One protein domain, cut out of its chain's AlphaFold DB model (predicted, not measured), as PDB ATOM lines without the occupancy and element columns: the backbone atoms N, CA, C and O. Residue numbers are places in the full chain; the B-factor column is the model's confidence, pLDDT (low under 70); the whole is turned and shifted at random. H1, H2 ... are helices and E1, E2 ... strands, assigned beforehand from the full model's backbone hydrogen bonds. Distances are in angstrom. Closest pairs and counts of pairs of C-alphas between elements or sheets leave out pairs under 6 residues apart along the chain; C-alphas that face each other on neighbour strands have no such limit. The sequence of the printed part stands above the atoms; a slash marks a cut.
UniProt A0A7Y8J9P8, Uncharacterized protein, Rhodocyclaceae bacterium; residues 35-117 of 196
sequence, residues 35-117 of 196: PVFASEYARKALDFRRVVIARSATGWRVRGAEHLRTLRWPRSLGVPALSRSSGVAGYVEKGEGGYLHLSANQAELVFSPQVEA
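This is residues 35 to 117 of the 196 residues of an uncharacterized protein of Rhodocyclaceae bacterium (UniProt A0A7Y8J9P8). Two small three-stranded sheets, E3 E5 E4 and E1 E2 E6, stand partly face to face as a loosely formed, half-open barrel, with the short helix H1 at one end of its length. E4 and E6 come closest on one side, E1 and E3 are apart on the other, and the long loop of residues 75 to 87 runs from E3 to E4. The printed part has 83 residues, in the order H1 E1 E2 E3 E4 E5 E6; both sheets are antiparallel, and the class is mixed, helices and strands, with under half of the residues in named elements. The whole is compact, with a radius of gyration of the C-alphas of 12.9 A and spans of 39 by 26 by 19 A.

In the first sheet, E3 is residues 70 to 74, 13.5 A from first to last C-alpha; E4 is residues 88 to 93, 14.3 A; and E5 is residues 97 to 102, 16.0 A. In the second, E1 is residues 52 to 55 and E2 residues 60 to 63, each 10.2 A, and E6 is residues 107 to 109, 6.1 A. H1 is residues 38 to 47, 14.2 A. C-alpha 38 stands at (37.606, 62.726, 14.311), C-alpha 97 at (41.156, 43.595, -6.161) and C-alpha 109 at (27.218, 41.004, -3.117).

E5 is the inner strand between the edge strands E3 and E4. E3 and E5 are antiparallel at 151 degrees, with N 100 and O 71 at 2.8 A. E4 and E5 form a hairpin at 160 degrees, with N 89 and O 101 at 2.8 A. E4 and E6 have 2 pairs of C-alphas within 8 A, the closest those of Val 88 and Ala 107 at 6.6 A. E5 and E6 meet only through their link. E6 is antiparallel to E2 at 165 degrees, with N 109 and O 60 at 2.8 A. E1 and E2 form a hairpin at 156 degrees, with N 61 and O 54 at 2.8 A. H1 is not on either sheet; in its backbone every O i to N i+4 pair is within hydrogen-bond range.

The C-alphas farthest apart, those of Ser 39 and Gln 114, are 39.1 A from each other. The printed part has no cut. The link from E3 to E4 is long, 13 residues, and within it residues 79 to 80 pair antiparallel with residues 111 to 112. The mean pLDDT of the printed part is 95.7, and no printed residue is under 70.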
ATOM      1  N   PRO A  35      37.707  63.871   3.694       94.88
ATOM      2  CA  PRO A  35      37.709  64.643   4.929       94.88
ATOM      3  C   PRO A  35      36.561  64.198   5.832       94.88
ATOM      4  O   PRO A  35      35.445  63.990   5.358       94.88
ATOM      5  N   VAL A  36      36.848  64.020   7.118       95.00
ATOM      6  CA  VAL A  36      35.887  63.601   8.145       95.00
ATOM      7  C   VAL A  36      36.253  64.219   9.481       95.00
ATOM      8  O   VAL A  36      37.424  64.487   9.747       95.00
ATOM      9  N   PHE A  37      35.265  64.378  10.354       95.31
ATOM     10  CA  PHE A  37      35.534  64.689  11.750       95.31
ATOM     11  C   PHE A  37      36.180  63.493  12.461       95.31
ATOM     12  O   PHE A  37      35.891  62.330  12.160       95.31
ATOM     13  N   ALA A  38      36.994  63.767  13.482       95.00
ATOM     14  CA  ALA A  38      37.606  62.726  14.311       95.00
ATOM     15  C   ALA A  38      36.558  61.778  14.932       95.00
ATOM     16  O   ALA A  38      36.769  60.567  15.011       95.00
ATOM     17  N   SER A  39      35.385  62.303  15.303       96.31
ATOM     18  CA  SER A  39      34.261  61.513  15.822       96.31
ATOM     19  C   SER A  39      33.680  60.546  14.782       96.31
ATOM     20  O   SER A  39      33.333  59.413  15.120       96.31
ATOM     21  N   GLU A  40      33.610  60.940  13.510       95.94
ATOM     22  CA  GLU A  40      33.169  60.073  12.412       95.94
ATOM     23  C   GLU A  40      34.203  58.986  12.118       95.94
ATOM     24  O   GLU A  40      33.840  57.826  11.908       95.94
ATOM     25  N   TYR A  41      35.493  59.333  12.150       95.38
ATOM     26  CA  TYR A  41      36.569  58.355  12.021       95.38
ATOM     27  C   TYR A  41      36.519  57.311  13.147       95.38
ATOM     28  O   TYR A  41      36.551  56.109  12.874       95.38
ATOM     29  N   ALA A  42      36.351  57.746  14.401       95.75
ATOM     30  CA  ALA A  42      36.220  56.849  15.548       95.75
ATOM     31  C   ALA A  42      35.032  55.884  15.390       95.75
ATOM     32  O   ALA A  42      35.172  54.682  15.620       95.75
ATOM     33  N   ARG A  43      33.879  56.379  14.916       96.38
ATOM     34  CA  ARG A  43      32.715  55.532  14.611       96.38
ATOM     35  C   ARG A  43      33.032  54.482  13.546       96.38
ATOM     36  O   ARG A  43      32.696  53.323  13.753       96.38
ATOM     37  N   LYS A  44      33.722  54.843  12.456       95.62
ATOM     38  CA  LYS A  44      34.158  53.887  11.413       95.62
ATOM     39  C   LYS A  44      35.087  52.806  11.973       95.62
ATOM     40  O   LYS A  44      34.923  51.631  11.652       95.62
ATOM     41  N   ALA A  45      36.038  53.193  12.824       94.69
ATOM     42  CA  ALA A  45      36.971  52.261  13.452       94.69
ATOM     43  C   ALA A  45      36.264  51.262  14.388       94.69
ATOM     44  O   ALA A  45      36.611  50.081  14.412       94.69
ATOM     45  N   LEU A  46      35.255  51.715  15.138       95.81
ATOM     46  CA  LEU A  46      34.432  50.843  15.983       95.81
ATOM     47  C   LEU A  46      33.516  49.933  15.155       95.81
ATOM     48  O   LEU A  46      33.354  48.761  15.491       95.81
ATOM     49  N   ASP A  47      32.950  50.454  14.069       96.06
ATOM     50  CA  ASP A  47      32.040  49.727  13.184       96.06
ATOM     51  C   ASP A  47      32.727  48.548  12.483       96.06
ATOM     52  O   ASP A  47      32.125  47.492  12.326       96.06
ATOM     53  N   PHE A  48      34.028  48.656  12.183       94.38
ATOM     54  CA  PHE A  48      34.832  47.537  11.668       94.38
ATOM     55  C   PHE A  48      34.714  46.261  12.519       94.38
ATOM     56  O   PHE A  48      34.744  45.159  11.983       94.38
ATOM     57  N   ARG A  49      34.544  46.394  13.842       93.69
ATOM     58  CA  ARG A  49      34.393  45.252  14.762       93.69
ATOM     59  C   ARG A  49      32.990  44.637  14.739       93.69
ATOM     60  O   ARG A  49      32.794  43.572  15.311       93.69
ATOM     61  N   ARG A  50      32.016  45.333  14.152       93.94
ATOM     62  CA  ARG A  50      30.592  44.965  14.129       93.94
ATOM     63  C   ARG A  50      30.135  44.462  12.767       93.94
ATOM     64  O   ARG A  50      29.172  43.703  12.712       93.94
ATOM     65  N   VAL A  51      30.805  44.873  11.690       97.50
ATOM     66  CA  VAL A  51      30.480  44.412  10.341       97.50
ATOM     67  C   VAL A  51      30.638  42.900  10.258       97.50
ATOM     68  O   VAL A  51      31.699  42.347  10.541       97.50
ATOM     69  N   VAL A  52      29.579  42.237   9.803       97.44
ATOM     70  CA  VAL A  52      29.571  40.800   9.538       97.44
ATOM     71  C   VAL A  52      29.508  40.580   8.037       97.44
ATOM     72  O   VAL A  52      28.631  41.116   7.355       97.44
ATOM     73  N   ILE A  53      30.427  39.757   7.535       97.69
ATOM     74  CA  ILE A  53      30.450  39.288   6.153       97.69
ATOM     75  C   ILE A  53      30.294  37.770   6.179       97.69
ATOM     76  O   ILE A  53      31.097  37.070   6.791       97.69
ATOM     77  N   ALA A  54      29.263  37.261   5.515       97.94
ATOM     78  CA  ALA A  54      28.951  35.838   5.462       97.94
ATOM     79  C   ALA A  54      28.691  35.389   4.023       97.94
ATOM     80  O   ALA A  54      28.388  36.203   3.150       97.94
ATOM     81  N   ARG A  55      28.778  34.083   3.762       97.81
ATOM     82  CA  ARG A  55      28.286  33.516   2.502       97.81
ATOM     83  C   ARG A  55      26.761  33.602   2.444       97.81
ATOM     84  O   ARG A  55      26.082  33.462   3.458       97.81
ATOM     85  N   SER A  56      26.232  33.829   1.248       96.88
ATOM     86  CA  SER A  56      24.800  33.756   0.946       96.88
ATOM     87  C   SER A  56      24.557  32.750  -0.180       96.88
ATOM     88  O   SER A  56      25.506  32.237  -0.769       96.88
ATOM     89  N   ALA A  57      23.289  32.477  -0.503       94.94
ATOM     90  CA  ALA A  57      22.927  31.537  -1.568       94.94
ATOM     91  C   ALA A  57      23.490  31.926  -2.951       94.94
ATOM     92  O   ALA A  57      23.725  31.059  -3.784       94.94
ATOM     93  N   THR A  58      23.709  33.221  -3.196       93.25
ATOM     94  CA  THR A  58      24.132  33.762  -4.500       93.25
ATOM     95  C   THR A  58      25.518  34.408  -4.476       93.25
ATOM     96  O   THR A  58      26.037  34.792  -5.523       93.25
ATOM     97  N   GLY A  59      26.139  34.538  -3.301       96.62
ATOM     98  CA  GLY A  59      27.433  35.195  -3.159       96.62
ATOM     99  C   GLY A  59      27.781  35.475  -1.704       96.62
ATOM    100  O   GLY A  59      28.097  34.558  -0.940       96.62
ATOM    101  N   TRP A  60      27.760  36.753  -1.334       98.31
ATOM    102  CA  TRP A  60      28.108  37.226  -0.000       98.31
ATOM    103  C   TRP A  60      27.057  38.175   0.555       98.31
ATOM    104  O   TRP A  60      26.394  38.908  -0.173       98.31
ATOM    105  N   ARG A  61      26.943  38.185   1.873       98.31
ATOM    106  CA  ARG A  61      26.027  39.007   2.640       98.31
ATOM    107  C   ARG A  61      26.818  39.867   3.605       98.31
ATOM    108  O   ARG A  61      27.622  39.342   4.366       98.31
ATOM    109  N   VAL A  62      26.546  41.166   3.595       98.31
ATOM    110  CA  VAL A  62      27.106  42.138   4.540       98.31
ATOM    111  C   VAL A  62      25.988  42.641   5.439       98.31
ATOM    112  O   VAL A  62      24.904  42.962   4.943       98.31
ATOM    113  N   ARG A  63      26.236  42.725   6.746       97.75
ATOM    114  CA  ARG A  63      25.335  43.328   7.740       97.75
ATOM    115  C   ARG A  63      26.132  44.163   8.746       97.75
ATOM    116  O   ARG A  63      27.310  43.892   8.968       97.75
ATOM    117  N   GLY A  64      25.474  45.147   9.358       95.81
ATOM    118  CA  GLY A  64      26.049  45.962  10.434       95.81
ATOM    119  C   GLY A  64      27.083  46.994   9.975       95.81
ATOM    120  O   GLY A  64      27.926  47.379  10.771       95.81
ATOM    121  N   ALA A  65      27.052  47.414   8.707       96.44
ATOM    122  CA  ALA A  65      27.947  48.431   8.151       96.44
ATOM    123  C   ALA A  65      27.360  49.841   8.310       96.44
ATOM    124  O   ALA A  65      27.016  50.485   7.322       96.44
ATOM    125  N   GLU A  66      27.182  50.312   9.545       95.25
ATOM    126  CA  GLU A  66      26.518  51.592   9.835       95.25
ATOM    127  C   GLU A  66      27.343  52.814   9.414       95.25
ATOM    128  O   GLU A  66      26.817  53.794   8.877       95.25
ATOM    129  N   HIS A  67      28.657  52.758   9.599       95.50
ATOM    130  CA  HIS A  67      29.581  53.862   9.335       95.50
ATOM    131  C   HIS A  67      30.714  53.456   8.389       95.50
ATOM    132  O   HIS A  67      31.175  54.278   7.591       95.50
ATOM    133  N   LEU A  68      31.147  52.194   8.424       94.81
ATOM    134  CA  LEU A  68      32.154  51.656   7.518       94.81
ATOM    135  C   LEU A  68      31.503  51.227   6.194       94.81
ATOM    136  O   LEU A  68      31.146  50.071   5.986       94.81
ATOM    137  N   ARG A  69      31.354  52.186   5.276       94.88
ATOM    138  CA  ARG A  69      30.668  52.002   3.981       94.88
ATOM    139  C   ARG A  69      31.575  51.567   2.832       94.88
ATOM    140  O   ARG A  69      31.141  51.565   1.685       94.88
ATOM    141  N   THR A  70      32.818  51.194   3.113       95.75
ATOM    142  CA  THR A  70      33.766  50.762   2.084       95.75
ATOM    143  C   THR A  70      34.371  49.426   2.469       95.75
ATOM    144  O   THR A  70      34.950  49.299   3.546       95.75
ATOM    145  N   LEU A  71      34.258  48.437   1.583       96.44
ATOM    146  CA  LEU A  71      34.796  47.095   1.800       96.44
ATOM    147  C   LEU A  71      35.830  46.758   0.738       96.44
ATOM    148  O   LEU A  71      35.597  46.978  -0.449       96.44
ATOM    149  N   ARG A  72      36.956  46.177   1.152       95.94
ATOM    150  CA  ARG A  72      37.931  45.628   0.209       95.94
ATOM    151  C   ARG A  72      37.468  44.251  -0.257       95.94
ATOM    152  O   ARG A  72      37.075  43.433   0.571       95.94
ATOM    153  N   TRP A  73      37.568  43.978  -1.553       96.00
ATOM    154  CA  TRP A  73      37.378  42.633  -2.097       96.00
ATOM    155  C   TRP A  73      38.637  42.173  -2.849       96.00
ATOM    156  O   TRP A  73      39.343  43.013  -3.417       96.00
ATOM    157  N   PRO A  74      38.946  40.864  -2.854       96.50
ATOM    158  CA  PRO A  74      40.056  40.309  -3.623       96.50
ATOM    159  C   PRO A  74      39.645  39.973  -5.066       96.50
ATOM    160  O   PRO A  74      38.537  39.498  -5.316       96.50
ATOM    161  N   ARG A  75      40.573  40.138  -6.018       94.94
ATOM    162  CA  ARG A  75      40.360  39.858  -7.452       94.94
ATOM    163  C   ARG A  75      39.994  38.401  -7.741       94.94
ATOM    164  O   ARG A  75      39.334  38.137  -8.739       94.94
ATOM    165  N   SER A  76      40.364  37.462  -6.869       95.25
ATOM    166  CA  SER A  76      40.007  36.042  -6.995       95.25
ATOM    167  C   SER A  76      38.497  35.776  -6.978       95.25
ATOM    168  O   SER A  76      38.066  34.730  -7.451       95.25
ATOM    169  N   LEU A  77      37.685  36.712  -6.472       95.75
ATOM    170  CA  LEU A  77      36.224  36.623  -6.557       95.75
ATOM    171  C   LEU A  77      35.668  37.096  -7.909       95.75
ATOM    172  O   LEU A  77      34.494  36.869  -8.176       95.75
ATOM    173  N   GLY A  78      36.481  37.734  -8.756       95.25
ATOM    174  CA  GLY A  78      36.051  38.422  -9.973       95.25
ATOM    175  C   GLY A  78      35.739  39.903  -9.729       95.25
ATOM    176  O   GLY A  78      36.314  40.546  -8.843       95.25
ATOM    177  N   VAL A  79      34.818  40.448 -10.523       95.50
ATOM    178  CA  VAL A  79      34.350  41.838 -10.438       95.50
ATOM    179  C   VAL A  79      32.925  41.915  -9.874       95.50
ATOM    180  O   VAL A  79      32.129  41.003 -10.104       95.50
ATOM    181  N   PRO A  80      32.570  42.968  -9.117       96.88
ATOM    182  CA  PRO A  80      31.217  43.122  -8.583       96.88
ATOM    183  C   PRO A  80      30.162  43.230  -9.697       96.88
ATOM    184  O   PRO A  80      30.227  44.128 -10.535       96.88
ATOM    185  N   ALA A  81      29.160  42.349  -9.675       96.75
ATOM    186  CA  ALA A  81      27.999  42.400 -10.562       96.75
ATOM    187  C   ALA A  81      26.947  43.340  -9.966       96.75
ATOM    188  O   ALA A  81      26.147  42.926  -9.122       96.75
ATOM    189  N   LEU A  82      26.956  44.616 -10.358       95.00
ATOM    190  CA  LEU A  82      26.058  45.634  -9.800       95.00
ATOM    191  C   LEU A  82      24.590  45.368 -10.142       95.00
ATOM    192  O   LEU A  82      23.723  45.699  -9.340       95.00
ATOM    193  N   SER A  83      24.306  44.743 -11.286       94.06
ATOM    194  CA  SER A  83      22.949  44.348 -11.681       94.06
ATOM    195  C   SER A  83      22.348  43.253 -10.789       94.06
ATOM    196  O   SER A  83      21.129  43.179 -10.641       94.06
ATOM    197  N   ARG A  84      23.199  42.413 -10.184       95.62
ATOM    198  CA  ARG A  84      22.808  41.285  -9.318       95.62
ATOM    199  C   ARG A  84      23.055  41.541  -7.830       95.62
ATOM    200  O   ARG A  84      22.657  40.725  -7.002       95.62
ATOM    201  N   SER A  85      23.728  42.639  -7.496       96.56
ATOM    202  CA  SER A  85      24.035  43.037  -6.122       96.56
ATOM    203  C   SER A  85      23.030  44.069  -5.616       96.56
ATOM    204  O   SER A  85      22.434  44.818  -6.387       96.56
ATOM    205  N   SER A  86      22.867  44.151  -4.301       96.31
ATOM    206  CA  SER A  86      22.058  45.175  -3.636       96.31
ATOM    207  C   SER A  86      22.858  45.846  -2.523       96.31
ATOM    208  O   SER A  86      23.769  45.249  -1.952       96.31
ATOM    209  N   GLY A  87      22.545  47.110  -2.223       96.44
ATOM    210  CA  GLY A  87      23.272  47.882  -1.209       96.44
ATOM    211  C   GLY A  87      24.667  48.348  -1.643       96.44
ATOM    212  O   GLY A  87      25.488  48.664  -0.784       96.44
ATOM    213  N   VAL A  88      24.950  48.403  -2.953       97.12
ATOM    214  CA  VAL A  88      26.232  48.853  -3.521       97.12
ATOM    215  C   VAL A  88      25.995  49.974  -4.532       97.12
ATOM    216  O   VAL A  88      25.309  49.781  -5.532       97.12
ATOM    217  N   ALA A  89      26.590  51.141  -4.289       97.38
ATOM    218  CA  ALA A  89      26.491  52.327  -5.145       97.38
ATOM    219  C   ALA A  89      27.587  52.406  -6.219       97.38
ATOM    220  O   ALA A  89      27.481  53.180  -7.176       97.38
ATOM    221  N   GLY A  90      28.657  51.638  -6.054       97.69
ATOM    222  CA  GLY A  90      29.777  51.623  -6.974       97.69
ATOM    223  C   GLY A  90      30.963  50.862  -6.413       97.69
ATOM    224  O   GLY A  90      30.874  50.216  -5.370       97.69
ATOM    225  N   TYR A  91      32.070  50.924  -7.134       97.81
ATOM    226  CA  TYR A  91      33.319  50.295  -6.739       97.81
ATOM    227  C   TYR A  91      34.483  50.926  -7.495       97.81
ATOM    228  O   TYR A  91      34.279  51.583  -8.513       97.81
ATOM    229  N   VAL A  92      35.707  50.674  -7.046       96.00
ATOM    230  CA  VAL A  92      36.932  50.959  -7.797       96.00
ATOM    231  C   VAL A  92      37.876  49.772  -7.714       96.00
ATOM    232  O   VAL A  92      38.116  49.237  -6.635       96.00
ATOM    233  N   GLU A  93      38.404  49.349  -8.858       94.44
ATOM    234  CA  GLU A  93      39.450  48.330  -8.931       94.44
ATOM    235  C   GLU A  93      40.809  48.983  -8.669       94.44
ATOM    236  O   GLU A  93      41.154  49.985  -9.294       94.44
ATOM    237  N   LYS A  94      41.572  48.448  -7.712       90.88
ATOM    238  CA  LYS A  94      42.892  48.966  -7.328       90.88
ATOM    239  C   LYS A  94      43.722  47.851  -6.693       90.88
ATOM    240  O   LYS A  94      43.286  47.220  -5.730       90.88
ATOM    241  N   GLY A  95      44.934  47.635  -7.203       88.62
ATOM    242  CA  GLY A  95      45.832  46.579  -6.723       88.62
ATOM    243  C   GLY A  95      45.269  45.171  -6.960       88.62
ATOM    244  O   GLY A  95      44.761  44.872  -8.038       88.62
ATOM    245  N   GLU A  96      45.338  44.309  -5.944       90.00
ATOM    246  CA  GLU A  96      44.939  42.887  -5.998       90.00
ATOM    247  C   GLU A  96      43.417  42.641  -5.928       90.00
ATOM    248  O   GLU A  96      42.956  41.573  -5.527       90.00
ATOM    249  N   GLY A  97      42.609  43.638  -6.273       94.19
ATOM    250  CA  GLY A  97      41.156  43.595  -6.161       94.19
ATOM    251  C   GLY A  97      40.594  45.001  -6.247       94.19
ATOM    252  O   GLY A  97      40.880  45.717  -7.207       94.19
ATOM    253  N   GLY A  98      39.845  45.420  -5.230       96.69
ATOM    254  CA  GLY A  98      39.391  46.803  -5.146       96.69
ATOM    255  C   GLY A  98      38.576  47.131  -3.902       96.69
ATOM    256  O   GLY A  98      38.574  46.381  -2.925       96.69
ATOM    257  N   TYR A  99      37.875  48.263  -3.961       97.25
ATOM    258  CA  TYR A  99      36.996  48.774  -2.912       97.25
ATOM    259  C   TYR A  99      35.552  48.942  -3.394       97.25
ATOM    260  O   TYR A  99      35.296  49.647  -4.369       97.25
ATOM    261  N   LEU A 100      34.616  48.274  -2.721       97.75
ATOM    262  CA  LEU A 100      33.173  48.415  -2.893       97.75
ATOM    263  C   LEU A 100      32.674  49.614  -2.092       97.75
ATOM    264  O   LEU A 100      33.059  49.765  -0.933       97.75
ATOM    265  N   HIS A 101      31.756  50.387  -2.664       98.06
ATOM    266  CA  HIS A 101      31.082  51.499  -1.996       98.06
ATOM    267  C   HIS A 101      29.655  51.088  -1.645       98.06
ATOM    268  O   HIS A 101      28.790  51.000  -2.519       98.06
ATOM    269  N   LEU A 102      29.414  50.803  -0.369       98.00
ATOM    270  CA  LEU A 102      28.102  50.420   0.135       98.00
ATOM    271  C   LEU A 102      27.175  51.635   0.191       98.00
ATOM    272  O   LEU A 102      27.579  52.721   0.604       98.00
ATOM    273  N   SER A 103      25.915  51.435  -0.181       96.50
ATOM    274  CA  SER A 103      24.870  52.459  -0.092       96.50
ATOM    275  C   SER A 103      23.915  52.286   1.086       96.50
ATOM    276  O   SER A 103      23.161  53.199   1.399       96.50
ATOM    277  N   ALA A 104      23.936  51.123   1.733       95.31
ATOM    278  CA  ALA A 104      23.095  50.779   2.874       95.31
ATOM    279  C   ALA A 104      23.901  49.974   3.899       95.31
ATOM    280  O   ALA A 104      25.059  49.625   3.659       95.31
ATOM    281  N   ASN A 105      23.369  49.814   5.123       96.44
ATOM    282  CA  ASN A 105      24.107  49.189   6.250       96.44
ATOM    283  C   ASN A 105      24.212  47.667   6.091       96.44
ATOM    284  O   ASN A 105      24.768  46.949   6.924       96.44
ATOM    285  N   GLN A 106      23.667  47.193   4.983       97.12
ATOM    286  CA  GLN A 106      23.618  45.832   4.545       97.12
ATOM    287  C   GLN A 106      23.739  45.790   3.026       97.12
ATOM    288  O   GLN A 106      23.306  46.711   2.331       97.12
ATOM    289  N   ALA A 107      24.296  44.695   2.524       97.94
ATOM    290  CA  ALA A 107      24.419  44.441   1.099       97.94
ATOM    291  C   ALA A 107      24.305  42.942   0.800       97.94
ATOM    292  O   ALA A 107      24.674  42.105   1.631       97.94
ATOM    293  N   GLU A 108      23.821  42.618  -0.396       98.00
ATOM    294  CA  GLU A 108      24.030  41.316  -1.030       98.00
ATOM    295  C   GLU A 108      24.998  41.530  -2.192       98.00
ATOM    296  O   GLU A 108      24.734  42.329  -3.088       98.00
ATOM    297  N   LEU A 109      26.135  40.844  -2.158       98.19
ATOM    298  CA  LEU A 109      27.218  41.004  -3.117       98.19
ATOM    299  C   LEU A 109      27.313  39.758  -3.985       98.19
ATOM    300  O   LEU A 109      27.533  38.650  -3.488       98.19
ATOM    301  N   VAL A 110      27.208  39.961  -5.291       98.06
ATOM    302  CA  VAL A 110      27.443  38.933  -6.298       98.06
ATOM    303  C   VAL A 110      28.629  39.373  -7.139       98.06
ATOM    304  O   VAL A 110      28.720  40.530  -7.543       98.06
ATOM    305  N   PHE A 111      29.539  38.446  -7.414       97.31
ATOM    306  CA  PHE A 111      30.677  38.690  -8.288       97.31
ATOM    307  C   PHE A 111      30.505  37.932  -9.611       97.31
ATOM    308  O   PHE A 111      29.744  36.965  -9.697       97.31
ATOM    309  N   SER A 112      31.161  38.415 -10.662       95.69
ATOM    310  CA  SER A 112      31.135  37.857 -12.016       95.69
ATOM    311  C   SER A 112      32.534  37.921 -12.622       95.69
ATOM    312  O   SER A 112      33.308  38.801 -12.252       95.69
ATOM    313  N   PRO A 113      32.872  37.058 -13.588       93.69
ATOM    314  CA  PRO A 113      34.093  37.238 -14.370       93.69
ATOM    315  C   PRO A 113      33.984  38.383 -15.397       93.69
ATOM    316  O   PRO A 113      35.005  38.888 -15.848       93.69
ATOM    317  N   GLN A 114      32.770  38.812 -15.764       92.31
ATOM    318  CA  GLN A 114      32.532  39.891 -16.729       92.31
ATOM    319  C   GLN A 114      32.263  41.240 -16.057       92.31
ATOM    320  O   GLN A 114      31.478  41.327 -15.112       92.31
ATOM    321  N   VAL A 115      32.857  42.297 -16.612       89.81
ATOM    322  CA  VAL A 115      32.583  43.687 -16.232       89.81
ATOM    323  C   VAL A 115      31.266  44.143 -16.853       89.81
ATOM    324  O   VAL A 115      31.060  44.026 -18.059       89.81
ATOM    325  N   GLU A 116      30.381  44.698 -16.030       91.69
ATOM    326  CA  GLU A 116      29.143  45.318 -16.495       91.69
ATOM    327  C   GLU A 116      29.403  46.765 -16.940       91.69
ATOM    328  O   GLU A 116      30.001  47.558 -16.207       91.69
ATOM    329  N   ALA A 117      28.890  47.147 -18.110       90.00
ATOM    330  CA  ALA A 117      28.972  48.513 -18.640       90.00
ATOM    331  C   ALA A 117      27.925  49.457 -18.008       90.00
ATOM    332  O   ALA A 117      27.315  50.279 -18.685       90.00
TER     333      ALA A 117